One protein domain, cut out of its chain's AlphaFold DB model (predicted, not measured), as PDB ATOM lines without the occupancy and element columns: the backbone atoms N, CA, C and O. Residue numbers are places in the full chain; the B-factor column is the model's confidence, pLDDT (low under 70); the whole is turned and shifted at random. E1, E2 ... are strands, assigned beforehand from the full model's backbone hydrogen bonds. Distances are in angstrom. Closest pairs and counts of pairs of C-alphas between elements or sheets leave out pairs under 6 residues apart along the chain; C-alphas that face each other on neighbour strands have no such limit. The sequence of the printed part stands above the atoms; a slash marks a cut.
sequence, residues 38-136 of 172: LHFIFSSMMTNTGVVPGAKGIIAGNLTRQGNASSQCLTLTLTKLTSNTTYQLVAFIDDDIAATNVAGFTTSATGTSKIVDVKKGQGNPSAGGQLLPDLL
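What this domain is: This is residues 38 to 136 of the 172 residues of an uncharacterized protein of Methylococcales bacterium (UniProt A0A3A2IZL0). Four long strands, E1, E2, E3 and E6, make a slab-like sheet; the small hairpin of E4 and E5 is set off beyond one face near the E6 edge, and residues 121 to 136 fold back past E6. The 99 printed residues hold six named strands, E1 to E6, and no named helix: all strand, sheet order E1 E2 E3 E6, antiparallel. It is only just compact, close to loose, with a radius of gyration of the C-alphas of 14.8 A and spans of 46 by 33 by 20 A.

How they stand to each other: E1, residues 38 to 46, E2, 56 to 66, and E3, 69 to 79, form a meander of two hairpins, each strand antiparallel to the one before; N 40 and O 63 are 2.8 A apart, N 62 and O 73 2.9 A. E6, residues 113 to 120, neighbours E3, with N 74 and O 117 2.8 A apart. E4, 86 to 91, and E5, 100 to 106, form a hairpin, with N 89 and O 103 2.7 A apart. The closest C-alphas of E5 and E6, Thr 106 and Ser 113, are 7.1 A apart.

Where its parts are: E1 begins at C-alpha 38 (22.791, 54.083, 77.039); E6 ends at C-alpha 120 (26.606, 41.367, 72.191). E2 measures 34.1 A.

The domain as a whole: The printed part has no cut. Residues 118 to 136 are among those under pLDDT 70.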
ATOM      1  N   LEU A  38      22.139  54.219  75.740       75.19
ATOM      2  CA  LEU A  38      22.791  54.083  77.039       75.19
ATOM      3  C   LEU A  38      24.280  53.838  76.811       75.19
ATOM      4  O   LEU A  38      24.644  52.873  76.139       75.19
ATOM      5  N   HIS A  39      25.116  54.667  77.429       78.94
ATOM      6  CA  HIS A  39      26.550  54.441  77.564       78.94
ATOM      7  C   HIS A  39      26.902  54.404  79.046       78.94
ATOM      8  O   HIS A  39      26.682  55.374  79.763       78.94
ATOM      9  N   PHE A  40      27.460  53.289  79.496       76.69
ATOM     10  CA  PHE A  40      27.929  53.119  80.861       76.69
ATOM     11  C   PHE A  40      29.356  52.592  80.836       76.69
ATOM     12  O   PHE A  40      29.640  51.586  80.191       76.69
ATOM     13  N   ILE A  41      30.256  53.281  81.530       79.00
ATOM     14  CA  ILE A  41      31.671  52.927  81.612       79.00
ATOM     15  C   ILE A  41      32.064  52.968  83.082       79.00
ATOM     16  O   ILE A  41      31.745  53.928  83.781       79.00
ATOM     17  N   PHE A  42      32.783  51.951  83.541       77.75
ATOM     18  CA  PHE A  42      33.359  51.933  84.878       77.75
ATOM     19  C   PHE A  42      34.801  51.441  84.845       77.75
ATOM     20  O   PHE A  42      35.213  50.705  83.948       77.75
ATOM     21  N   SER A  43      35.567  51.844  85.852       82.81
ATOM     22  CA  SER A  43      36.917  51.362  86.103       82.81
ATOM     23  C   SER A  43      37.179  51.417  87.599       82.81
ATOM     24  O   SER A  43      36.869  52.419  88.241       82.81
ATOM     25  N   SER A  44      37.729  50.347  88.160       77.00
ATOM     26  CA  SER A  44      38.072  50.272  89.573       77.00
ATOM     27  C   SER A  44      39.356  49.487  89.789       77.00
ATOM     28  O   SER A  44      39.635  48.496  89.114       77.00
ATOM     29  N   MET A  45      40.130  49.913  90.784       79.44
ATOM     30  CA  MET A  45      41.226  49.112  91.318       79.44
ATOM     31  C   MET A  45      40.660  48.019  92.229       79.44
ATOM     32  O   MET A  45      39.686  48.240  92.945       79.44
ATOM     33  N   MET A  46      41.268  46.837  92.188       77.81
ATOM     34  CA  MET A  46      40.938  45.730  93.082       77.81
ATOM     35  C   MET A  46      41.747  45.834  94.372       77.81
ATOM     36  O   MET A  46      42.932  46.185  94.347       77.81
ATOM     37  N   THR A  47      41.130  45.459  95.489       73.12
ATOM     38  CA  THR A  47      41.805  45.405  96.787       73.12
ATOM     39  C   THR A  47      42.598  44.109  96.912       73.12
ATOM     40  O   THR A  47      42.062  43.011  96.760       73.12
ATOM     41  N   ASN A  48      43.889  44.232  97.217       73.56
ATOM     42  CA  ASN A  48      44.730  43.094  97.559       73.56
ATOM     43  C   ASN A  48      44.625  42.818  99.062       73.56
ATOM     44  O   ASN A  48      45.059  43.626  99.877       73.56
ATOM     45  N   THR A  49      44.072  41.664  99.415       71.44
ATOM     46  CA  THR A  49      43.862  41.213 100.798       71.44
ATOM     47  C   THR A  49      45.088  40.522 101.406       71.44
ATOM     48  O   THR A  49      45.001  39.947 102.485       71.44
ATOM     49  N   GLY A  50      46.248  40.582 100.740       60.81
ATOM     50  CA  GLY A  50      47.523  40.093 101.271       60.81
ATOM     51  C   GLY A  50      47.916  38.682 100.829       60.81
ATOM     52  O   GLY A  50      48.923  38.172 101.307       60.81
ATOM     53  N   VAL A  51      47.184  38.060  99.895       66.44
ATOM     54  CA  VAL A  51      47.512  36.708  99.389       66.44
ATOM     55  C   VAL A  51      48.835  36.697  98.612       66.44
ATOM     56  O   VAL A  51      49.639  35.781  98.760       66.44
ATOM     57  N   VAL A  52      49.080  37.725  97.792       74.00
ATOM     58  CA  VAL A  52      50.340  37.908  97.056       74.00
ATOM     59  C   VAL A  52      50.838  39.335  97.291       74.00
ATOM     60  O   VAL A  52      50.167  40.282  96.865       74.00
ATOM     61  N   PRO A  53      51.995  39.532  97.949       76.38
ATOM     62  CA  PRO A  53      52.516  40.864  98.230       76.38
ATOM     63  C   PRO A  53      52.674  41.703  96.959       76.38
ATOM     64  O   PRO A  53      53.331  41.305  96.001       76.38
ATOM     65  N   GLY A  54      52.065  42.887  96.948       77.94
ATOM     66  CA  GLY A  54      52.199  43.835  95.842       77.94
ATOM     67  C   GLY A  54      51.420  43.487  94.570       77.94
ATOM     68  O   GLY A  54      51.543  44.240  93.601       77.94
ATOM     69  N   ALA A  55      50.610  42.421  94.567       82.88
ATOM     70  CA  ALA A  55      49.671  42.147  93.483       82.88
ATOM     71  C   ALA A  55      48.704  43.319  93.292       82.88
ATOM     72  O   ALA A  55      48.235  43.923  94.264       82.88
ATOM     73  N   LYS A  56      48.419  43.637  92.029       84.88
ATOM     74  CA  LYS A  56      47.507  44.713  91.635       84.88
ATOM     75  C   LYS A  56      46.504  44.192  90.623       84.88
ATOM     76  O   LYS A  56      46.883  43.460  89.708       84.88
ATOM     77  N   GLY A  57      45.262  44.635  90.760       83.75
ATOM     78  CA  GLY A  57      44.202  44.359  89.803       83.75
ATOM     79  C   GLY A  57      43.458  45.625  89.408       83.75
ATOM     80  O   GLY A  57      43.287  46.527  90.226       83.75
ATOM     81  N   ILE A  58      43.032  45.685  88.153       81.06
ATOM     82  CA  ILE A  58      42.130  46.704  87.621       81.06
ATOM     83  C   ILE A  58      41.006  45.972  86.900       81.06
ATOM     84  O   ILE A  58      41.271  45.100  86.071       81.06
ATOM     85  N   ILE A  59      39.770  46.349  87.203       82.00
ATOM     86  CA  ILE A  59      38.579  45.919  86.480       82.00
ATOM     87  C   ILE A  59      37.979  47.128  85.774       82.00
ATOM     88  O   ILE A  59      37.828  48.187  86.375       82.00
ATOM     89  N   ALA A  60      37.654  46.983  84.499       78.50
ATOM     90  CA  ALA A  60      37.004  48.015  83.711       78.50
ATOM     91  C   ALA A  60      35.887  47.400  82.882       78.50
ATOM     92  O   ALA A  60      36.025  46.279  82.393       78.50
ATOM     93  N   GLY A  61      34.799  48.134  82.692       77.88
ATOM     94  CA  GLY A  61      33.697  47.670  81.872       77.88
ATOM     95  C   GLY A  61      33.054  48.774  81.059       77.88
ATOM     96  O   GLY A  61      33.115  49.951  81.407       77.88
ATOM     97  N   ASN A  62      32.455  48.361  79.950       79.62
ATOM     98  CA  ASN A  62      31.706  49.207  79.038       79.62
ATOM     99  C   ASN A  62      30.410  48.489  78.651       79.62
ATOM    100  O   ASN A  62      30.453  47.363  78.157       79.62
ATOM    101  N   LEU A  63      29.280  49.155  78.853       78.94
ATOM    102  CA  LEU A  63      27.962  48.749  78.399       78.94
ATOM    103  C   LEU A  63      27.422  49.831  77.468       78.94
ATOM    104  O   LEU A  63      27.265  50.991  77.842       78.94
ATOM    105  N   THR A  64      27.076  49.411  76.261       76.19
ATOM    106  CA  THR A  64      26.367  50.234  75.285       76.19
ATOM    107  C   THR A  64      25.045  49.573  74.935       76.19
ATOM    108  O   THR A  64      24.977  48.352  74.767       76.19
ATOM    109  N   ARG A  65      23.977  50.360  74.836       75.19
ATOM    110  CA  ARG A  65      22.678  49.895  74.342       75.19
ATOM    111  C   ARG A  65      22.092  50.943  73.415       75.19
ATOM    112  O   ARG A  65      21.976  52.096  73.803       75.19
ATOM    113  N   GLN A  66      21.693  50.519  72.224       74.00
ATOM    114  CA  GLN A  66      21.026  51.355  71.235       74.00
ATOM    115  C   GLN A  66      19.824  50.586  70.690       74.00
ATOM    116  O   GLN A  66      19.972  49.573  70.002       74.00
ATOM    117  N   GLY A  67      18.616  51.029  71.046       73.88
ATOM    118  CA  GLY A  67      17.391  50.288  70.744       73.88
ATOM    119  C   GLY A  67      17.434  48.856  71.301       73.88
ATOM    120  O   GLY A  67      17.554  48.647  72.514       73.88
ATOM    121  N   ASN A  68      17.357  47.868  70.404       68.12
ATOM    122  CA  ASN A  68      17.413  46.439  70.742       68.12
ATOM    123  C   ASN A  68      18.835  45.853  70.735       68.12
ATOM    124  O   ASN A  68      19.035  44.740  71.221       68.12
ATOM    125  N   ALA A  69      19.824  46.590  70.226       67.31
ATOM    126  CA  ALA A  69      21.215  46.164  70.243       67.31
ATOM    127  C   ALA A  69      21.866  46.524  71.584       67.31
ATOM    128  O   ALA A  69      21.664  47.614  72.122       67.31
ATOM    129  N   SER A  70      22.677  45.614  72.118       73.19
ATOM    130  CA  SER A  70      23.552  45.898  73.260       73.19
ATOM    131  C   SER A  70      24.946  45.338  73.021       73.19
ATOM    132  O   SER A  70      25.112  44.348  72.314       73.19
ATOM    133  N   SER A  71      25.961  45.970  73.593       70.94
ATOM    134  CA  SER A  71      27.324  45.455  73.606       70.94
ATOM    135  C   SER A  71      27.937  45.721  74.965       70.94
ATOM    136  O   SER A  71      27.898  46.842  75.469       70.94
ATOM    137  N   GLN A  72      28.511  44.675  75.533       76.50
ATOM    138  CA  GLN A  72      29.120  44.647  76.846       76.50
ATOM    139  C   GLN A  72      30.546  44.147  76.711       76.50
ATOM    140  O   GLN A  72      30.802  43.185  75.986       76.50
ATOM    141  N   CYS A  73      31.461  44.788  77.417       77.31
ATOM    142  CA  CYS A  73      32.844  44.369  77.525       77.31
ATOM    143  C   CYS A  73      33.272  44.519  78.977       77.31
ATOM    144  O   CYS A  73      33.098  45.592  79.555       77.31
ATOM    145  N   LEU A  74      33.842  43.462  79.538       78.06
ATOM    146  CA  LEU A  74      34.511  43.463  80.825       78.06
ATOM    147  C   LEU A  74      35.982  43.143  80.585       78.06
ATOM    148  O   LEU A  74      36.320  42.181  79.905       78.06
ATOM    149  N   THR A  75      36.871  43.963  81.127       79.81
ATOM    150  CA  THR A  75      38.314  43.748  81.073       79.81
ATOM    151  C   THR A  75      38.871  43.716  82.483       79.81
ATOM    152  O   THR A  75      38.763  44.688  83.228       79.81
ATOM    153  N   LEU A  76      39.531  42.615  82.824       81.62
ATOM    154  CA  LEU A  76      40.310  42.462  84.041       81.62
ATOM    155  C   LEU A  76      41.795  42.434  83.688       81.62
ATOM    156  O   LEU A  76      42.224  41.662  82.833       81.62
ATOM    157  N   THR A  77      42.589  43.263  84.354       84.38
ATOM    158  CA  THR A  77      44.047  43.281  84.214       84.38
ATOM    159  C   THR A  77      44.687  43.064  85.573       84.38
ATOM    160  O   THR A  77      44.431  43.810  86.514       84.38
ATOM    161  N   LEU A  78      45.544  42.052  85.665       85.88
ATOM    162  CA  LEU A  78      46.224  41.635  86.883       85.88
ATOM    163  C   LEU A  78      47.734  41.664  86.661       85.88
ATOM    164  O   LEU A  78      48.235  41.225  85.624       85.88
ATOM    165  N   THR A  79      48.472  42.176  87.640       86.94
ATOM    166  CA  THR A  79      49.934  42.290  87.576       86.94
ATOM    167  C   THR A  79      50.568  41.945  88.915       86.94
ATOM    168  O   THR A  79      49.919  42.040  89.959       86.94
ATOM    169  N   LYS A  80      51.858  41.587  88.872       87.44
ATOM    170  CA  LYS A  80      52.655  41.209  90.050       87.44
ATOM    171  C   LYS A  80      52.078  40.001  90.800       87.44
ATOM    172  O   LYS A  80      52.158  39.924  92.021       87.44
ATOM    173  N   LEU A  81      51.478  39.075  90.061       85.12
ATOM    174  CA  LEU A  81      51.129  37.754  90.566       85.12
ATOM    175  C   LEU A  81      52.331  36.812  90.446       85.12
ATOM    176  O   LEU A  81      53.292  37.109  89.736       85.12
ATOM    177  N   THR A  82      52.273  35.653  91.099       84.12
ATOM    178  CA  THR A  82      53.278  34.605  90.888       84.12
ATOM    179  C   THR A  82      53.211  34.145  89.435       84.12
ATOM    180  O   THR A  82      52.123  33.901  88.913       84.12
ATOM    181  N   SER A  83      54.354  34.062  88.755       85.81
ATOM    182  CA  SER A  83      54.444  33.652  87.348       85.81
ATOM    183  C   SER A  83      53.993  32.206  87.130       85.81
ATOM    184  O   SER A  83      54.218  31.364  88.001       85.81
ATOM    185  N   ASN A  84      53.423  31.897  85.961       82.06
ATOM    186  CA  ASN A  84      53.011  30.542  85.555       82.06
ATOM    187  C   ASN A  84      52.126  29.817  86.588       82.06
ATOM    188  O   ASN A  84      52.181  28.596  86.726       82.06
ATOM    189  N   THR A  85      51.336  30.576  87.344       77.62
ATOM    190  CA  THR A  85      50.516  30.070  88.445       77.62
ATOM    191  C   THR A  85      49.047  30.213  88.084       77.62
ATOM    192  O   THR A  85      48.621  31.243  87.557       77.62
ATOM    193  N   THR A  86      48.272  29.162  88.342       80.81
ATOM    194  CA  THR A  86      46.822  29.176  88.146       80.81
ATOM    195  C   THR A  86      46.133  29.759  89.371       80.81
ATOM    196  O   THR A  86      46.383  29.329  90.495       80.81
ATOM    197  N   TYR A  87      45.240  30.709  89.129       76.69
ATOM    198  CA  TYR A  87      44.425  31.403  90.112       76.69
ATOM    199  C   TYR A  87      42.945  31.261  89.768       76.69
ATOM    200  O   TYR A  87      42.585  31.026  88.615       76.69
ATOM    201  N   GLN A  88      42.094  31.453  90.774       76.50
ATOM    202  CA  GLN A  88      40.645  31.518  90.613       76.50
ATOM    203  C   GLN A  88      40.179  32.962  90.786       76.50
ATOM    204  O   GLN A  88      40.528  33.619  91.764       76.50
ATOM    205  N   LEU A  89      39.375  33.439  89.846       75.00
ATOM    206  CA  LEU A  89      38.599  34.658  89.968       75.00
ATOM    207  C   LEU A  89      37.285  34.330  90.677       75.00
ATOM    208  O   LEU A  89      36.549  33.429  90.268       75.00
ATOM    209  N   VAL A  90      36.997  35.084  91.730       72.75
ATOM    210  CA  VAL A  90      35.740  35.015  92.473       72.75
ATOM    211  C   VAL A  90      35.080  36.386  92.468       72.75
ATOM    212  O   VAL A  90      35.780  37.394  92.442       72.75
ATOM    213  N   ALA A  91      33.754  36.427  92.484       69.56
ATOM    214  CA  ALA A  91      32.983  37.658  92.581       69.56
ATOM    215  C   ALA A  91      32.033  37.597  93.776       69.56
ATOM    216  O   ALA A  91      31.422  36.560  94.034       69.56
ATOM    217  N   PHE A  92      31.912  38.723  94.473       69.19
ATOM    218  CA  PHE A  92      30.841  38.978  95.430       69.19
ATOM    219  C   PHE A  92      29.758  39.746  94.694       69.19
ATOM    220  O   PHE A  92      30.058  40.652  93.908       69.19
ATOM    221  N   ILE A  93      28.520  39.313  94.868       68.19
ATOM    222  CA  ILE A  93      27.409  39.753  94.049       68.19
ATOM    223  C   ILE A  93      26.338  40.325  94.958       68.19
ATOM    224  O   ILE A  93      25.872  39.640  95.859       68.19
ATOM    225  N   ASP A  94      25.942  41.565  94.671       65.31
ATOM    226  CA  ASP A  94      24.993  42.319  95.485       65.31
ATOM    227  C   ASP A  94      25.494  42.396  96.941       65.31
ATOM    228  O   ASP A  94      26.685  42.641  97.155       65.31
ATOM    229  N   ASP A  95      24.616  42.171  97.915       61.72
ATOM    230  CA  ASP A  95      24.966  42.134  99.341       61.72
ATOM    231  C   ASP A  95      25.315  40.714  99.832       61.72
ATOM    232  O   ASP A  95      25.345  40.454 101.037       61.72
ATOM    233  N   ASP A  96      25.564  39.767  98.918       58.88
ATOM    234  CA  ASP A  96      25.917  38.400  99.293       58.88
ATOM    235  C   ASP A  96      27.359  38.314  99.824       58.88
ATOM    236  O   ASP A  96      28.323  38.825  99.244       58.88
ATOM    237  N   ILE A  97      27.506  37.601 100.938       63.34
ATOM    238  CA  ILE A  97      28.788  37.258 101.557       63.34
ATOM    239  C   ILE A  97      29.437  36.032 100.899       63.34
ATOM    240  O   ILE A  97      30.627  35.777 101.099       63.34
ATOM    241  N   ALA A  98      28.676  35.254 100.123       70.06
ATOM    242  CA  ALA A  98      29.169  34.083  99.424       70.06
ATOM    243  C   ALA A  98      29.914  34.479  98.140       70.06
ATOM    244  O   ALA A  98      29.350  34.968  97.160       70.06
ATOM    245  N   ALA A  99      31.220  34.215  98.122       68.06
ATOM    246  CA  ALA A  99      32.027  34.376  96.922       68.06
ATOM    247  C   ALA A  99      31.609  33.345  95.863       68.06
ATOM    248  O   ALA A  99      31.708  32.138  96.092       68.06
ATOM    249  N   THR A 100      31.217  33.802  94.675       65.94
ATOM    250  CA  THR A 100      30.932  32.902  93.554       65.94
ATOM    251  C   THR A 100      32.158  32.733  92.668       65.94
ATOM    252  O   THR A 100      32.806  33.712  92.294       65.94
ATOM    253  N   ASN A 101      32.492  31.489  92.312       67.38
ATOM    254  CA  ASN A 101      33.565  31.216  91.360       67.38
ATOM    255  C   ASN A 101      33.154  31.668  89.955       67.38
ATOM    256  O   ASN A 101      32.111  31.264  89.448       67.38
ATOM    257  N   VAL A 102      33.989  32.504  89.343       70.06
ATOM    258  CA  VAL A 102      33.747  33.059  88.012       70.06
ATOM    259  C   VAL A 102      34.522  32.273  86.963       70.06
ATOM    260  O   VAL A 102      33.946  31.780  85.997       70.06
ATOM    261  N   ALA A 103      35.842  32.195  87.130       68.38
ATOM    262  CA  ALA A 103      36.739  31.595  86.153       68.38
ATOM    263  C   ALA A 103      38.095  31.263  86.779       68.38
ATOM    264  O   ALA A 103      38.521  31.903  87.739       68.38
ATOM    265  N   GLY A 104      38.810  30.309  86.189       70.75
ATOM    266  CA  GLY A 104      40.235  30.113  86.444       70.75
ATOM    267  C   GLY A 104      41.087  30.790  85.380       70.75
ATOM    268  O   GLY A 104      40.725  30.788  84.206       70.75
ATOM    269  N   PHE A 105      42.235  31.339  85.768       75.56
ATOM    270  CA  PHE A 105      43.209  31.902  84.835       75.56
ATOM    271  C   PHE A 105      44.634  31.550  85.256       75.56
ATOM    272  O   PHE A 105      44.934  31.402  86.437       75.56
ATOM    273  N   THR A 106      45.533  31.447  84.281       78.62
ATOM    274  CA  THR A 106      46.963  31.235  84.534       78.62
ATOM    275  C   THR A 106      47.725  32.501  84.190       78.62
ATOM    276  O   THR A 106      47.449  33.163  83.187       78.62
ATOM    277  N   THR A 107      48.668  32.866  85.045       79.62
ATOM    278  CA  THR A 107      49.535  34.020  84.826       79.62
ATOM    279  C   THR A 107      50.633  33.710  83.821       79.62
ATOM    280  O   THR A 107      51.101  32.580  83.693       79.62
ATOM    281  N   SER A 108      51.072  34.745  83.116       82.56
ATOM    282  CA  SER A 108      52.230  34.692  82.235       82.56
ATOM    283  C   SER A 108      53.533  34.466  83.019       82.56
ATOM    284  O   SER A 108      53.579  34.558  84.252       82.56
ATOM    285  N   ALA A 109      54.633  34.272  82.290       88.88
ATOM    286  CA  ALA A 109      55.976  34.215  82.865       88.88
ATOM    287  C   ALA A 109      56.372  35.499  83.625       88.88
ATOM    288  O   ALA A 109      57.243  35.449  84.487       88.88
ATOM    289  N   THR A 110      55.724  36.637  83.352       88.88
ATOM    290  CA  THR A 110      55.966  37.910  84.051       88.88
ATOM    291  C   THR A 110      54.979  38.171  85.191       88.88
ATOM    292  O   THR A 110      54.973  39.262  85.762       88.88
ATOM    293  N   GLY A 111      54.131  37.196  85.541       82.19
ATOM    294  CA  GLY A 111      53.158  37.361  86.621       82.19
ATOM    295  C   GLY A 111      51.995  38.281  86.248       82.19
ATOM    296  O   GLY A 111      51.431  38.961  87.111       82.19
ATOM    297  N   THR A 112      51.660  38.353  84.959       85.50
ATOM    298  CA  THR A 112      50.552  39.163  84.441       85.50
ATOM    299  C   THR A 112      49.419  38.289  83.927       85.50
ATOM    300  O   THR A 112      49.635  37.163  83.479       85.50
ATOM    301  N   SER A 113      48.198  38.806  83.979       82.81
ATOM    302  CA  SER A 113      47.049  38.199  83.314       82.81
ATOM    303  C   SER A 113      46.098  39.282  82.821       82.81
ATOM    304  O   SER A 113      45.955  40.329  83.457       82.81
ATOM    305  N   LYS A 114      45.466  39.038  81.674       84.31
ATOM    306  CA  LYS A 114      44.423  39.892  81.114       84.31
ATOM    307  C   LYS A 114      43.262  39.007  80.690       84.31
ATOM    308  O   LYS A 114      43.445  38.130  79.852       84.31
ATOM    309  N   ILE A 115      42.094  39.265  81.258       78.06
ATOM    310  CA  ILE A 115      40.844  38.578  80.930       78.06
ATOM    311  C   ILE A 115      39.944  39.603  80.257       78.06
ATOM    312  O   ILE A 115      39.835  40.738  80.728       78.06
ATOM    313  N   VAL A 116      39.369  39.235  79.118       76.44
ATOM    314  CA  VAL A 116      38.459  40.089  78.359       76.44
ATOM    315  C   VAL A 116      37.239  39.262  78.005       76.44
ATOM    316  O   VAL A 116      37.339  38.330  77.206       76.44
ATOM    317  N   ASP A 117      36.103  39.645  78.566       71.19
ATOM    318  CA  ASP A 117      34.830  39.001  78.296       71.19
ATOM    319  C   ASP A 117      33.916  39.975  77.552       71.19
ATOM    320  O   ASP A 117      33.800  41.151  77.909       71.19
ATOM    321  N   VAL A 118      33.279  39.503  76.481       66.75
ATOM    322  CA  VAL A 118      32.463  40.342  75.592       66.75
ATOM    323  C   VAL A 118      31.123  39.675  75.334       66.75
ATOM    324  O   VAL A 118      31.063  38.503  74.966       66.75
ATOM    325  N   LYS A 119      30.038  40.444  75.452       67.88
ATOM    326  CA  LYS A 119      28.684  40.001  75.111       67.88
ATOM    327  C   LYS A 119      27.987  41.013  74.214       67.88
ATOM    328  O   LYS A 119      27.882  42.182  74.563       67.88
ATOM    329  N   LYS A 120      27.463  40.563  73.074       64.19
ATOM    330  CA  LYS A 120      26.606  41.367  72.191       64.19
ATOM    331  C   LYS A 120      25.164  40.858  72.280       64.19
ATOM    332  O   LYS A 120      24.930  39.653  72.282       64.19
ATOM    333  N   GLY A 121      24.197  41.760  72.405       55.50
ATOM    334  CA  GLY A 121      22.770  41.450  72.377       55.50
ATOM    335  C   GLY A 121      22.327  41.095  70.962       55.50
ATOM    336  O   GLY A 121      22.568  41.872  70.044       55.50
ATOM    337  N   GLN A 122      21.698  39.921  70.823       47.44
ATOM    338  CA  GLN A 122      21.314  39.268  69.563       47.44
ATOM    339  C   GLN A 122      22.453  39.158  68.543       47.44
ATOM    340  O   GLN A 122      22.541  39.878  67.556       47.44
ATOM    341  N   GLY A 123      23.317  38.180  68.776       40.19
ATOM    342  CA  GLY A 123      24.325  37.747  67.822       40.19
ATOM    343  C   GLY A 123      25.325  36.874  68.547       40.19
ATOM    344  O   GLY A 123      25.765  37.234  69.637       40.19
ATOM    345  N   ASN A 124      25.631  35.714  67.973       41.34
ATOM    346  CA  ASN A 124      26.614  34.773  68.500       41.34
ATOM    347  C   ASN A 124      27.873  35.496  69.017       41.34
ATOM    348  O   ASN A 124      28.273  36.510  68.428       41.34
ATOM    349  N   PRO A 125      28.505  34.987  70.095       43.50
ATOM    350  CA  PRO A 125      29.736  35.566  70.616       43.50
ATOM    351  C   PRO A 125      30.728  35.778  69.472       43.50
ATOM    352  O   PRO A 125      30.975  34.877  68.669       43.50
ATOM    353  N   SER A 126      31.248  37.002  69.346       42.94
ATOM    354  CA  SER A 126      32.276  37.287  68.347       42.94
ATOM    355  C   SER A 126      33.508  36.431  68.647       42.94
ATOM    356  O   SER A 126      33.898  36.286  69.806       42.94
ATOM    357  N   ALA A 127      34.104  35.868  67.595       40.50
ATOM    358  CA  ALA A 127      35.296  35.036  67.674       40.50
ATOM    359  C   ALA A 127      36.407  35.746  68.471       40.50
ATOM    360  O   ALA A 127      36.904  36.787  68.047       40.50
ATOM    361  N   GLY A 128      36.773  35.183  69.628       43.66
ATOM    362  CA  GLY A 128      37.940  35.603  70.413       43.66
ATOM    363  C   GLY A 128      37.686  36.047  71.859       43.66
ATOM    364  O   GLY A 128      38.661  36.293  72.560       43.66
ATOM    365  N   GLY A 129      36.433  36.139  72.322       42.16
ATOM    366  CA  GLY A 129      36.105  36.428  73.729       42.16
ATOM    367  C   GLY A 129      35.508  35.217  74.445       42.16
ATOM    368  O   GLY A 129      34.656  34.531  73.876       42.16
ATOM    369  N   GLN A 130      35.935  34.955  75.683       48.19
ATOM    370  CA  GLN A 130      35.243  34.003  76.553       48.19
ATOM    371  C   GLN A 130      33.883  34.608  76.937       48.19
ATOM    372  O   GLN A 130      33.746  35.822  77.110       48.19
ATOM    373  N   LEU A 131      32.839  33.779  76.965       52.12
ATOM    374  CA  LEU A 131      31.515  34.225  77.388       52.12
ATOM    375  C   LEU A 131      31.593  34.625  78.863       52.12
ATOM    376  O   LEU A 131      32.036  33.821  79.685       52.12
ATOM    377  N   LEU A 132      31.126  35.837  79.187       50.59
ATOM    378  CA  LEU A 132      30.781  36.198  80.563       50.59
ATOM    379  C   LEU A 132      29.893  35.071  81.113       50.59
ATOM    380  O   LEU A 132      28.864  34.795  80.488       50.59
ATOM    381  N   PRO A 133      30.242  34.413  82.233       54.66
ATOM    382  CA  PRO A 133      29.272  33.563  82.905       54.66
ATOM    383  C   PRO A 133      28.032  34.413  83.197       54.66
ATOM    384  O   PRO A 133      28.172  35.571  83.594       54.66
ATOM    385  N   ASP A 134      26.832  33.862  82.985       53.50
ATOM    386  CA  ASP A 134      25.544  34.585  83.077       53.50
ATOM    387  C   ASP A 134      25.401  35.411  84.367       53.50
ATOM    388  O   ASP A 134      24.745  36.450  84.406       53.50
ATOM    389  N   LEU A 135      26.087  34.966  85.413       53.59
ATOM    390  CA  LEU A 135      26.192  35.591  86.717       53.59
ATOM    391  C   LEU A 135      26.814  37.010  86.707       53.59
ATOM    392  O   LEU A 135      26.446  37.856  87.527       53.59
ATOM    393  N   LEU A 136      27.738  37.283  85.780       54.12
ATOM    394  CA  LEU A 136      28.399  38.581  85.585       54.12
ATOM    395  C   LEU A 136      27.791  39.407  84.446       54.12
ATOM    396  O   LEU A 136      28.335  40.454  84.105       54.12
TER     397      LEU A 136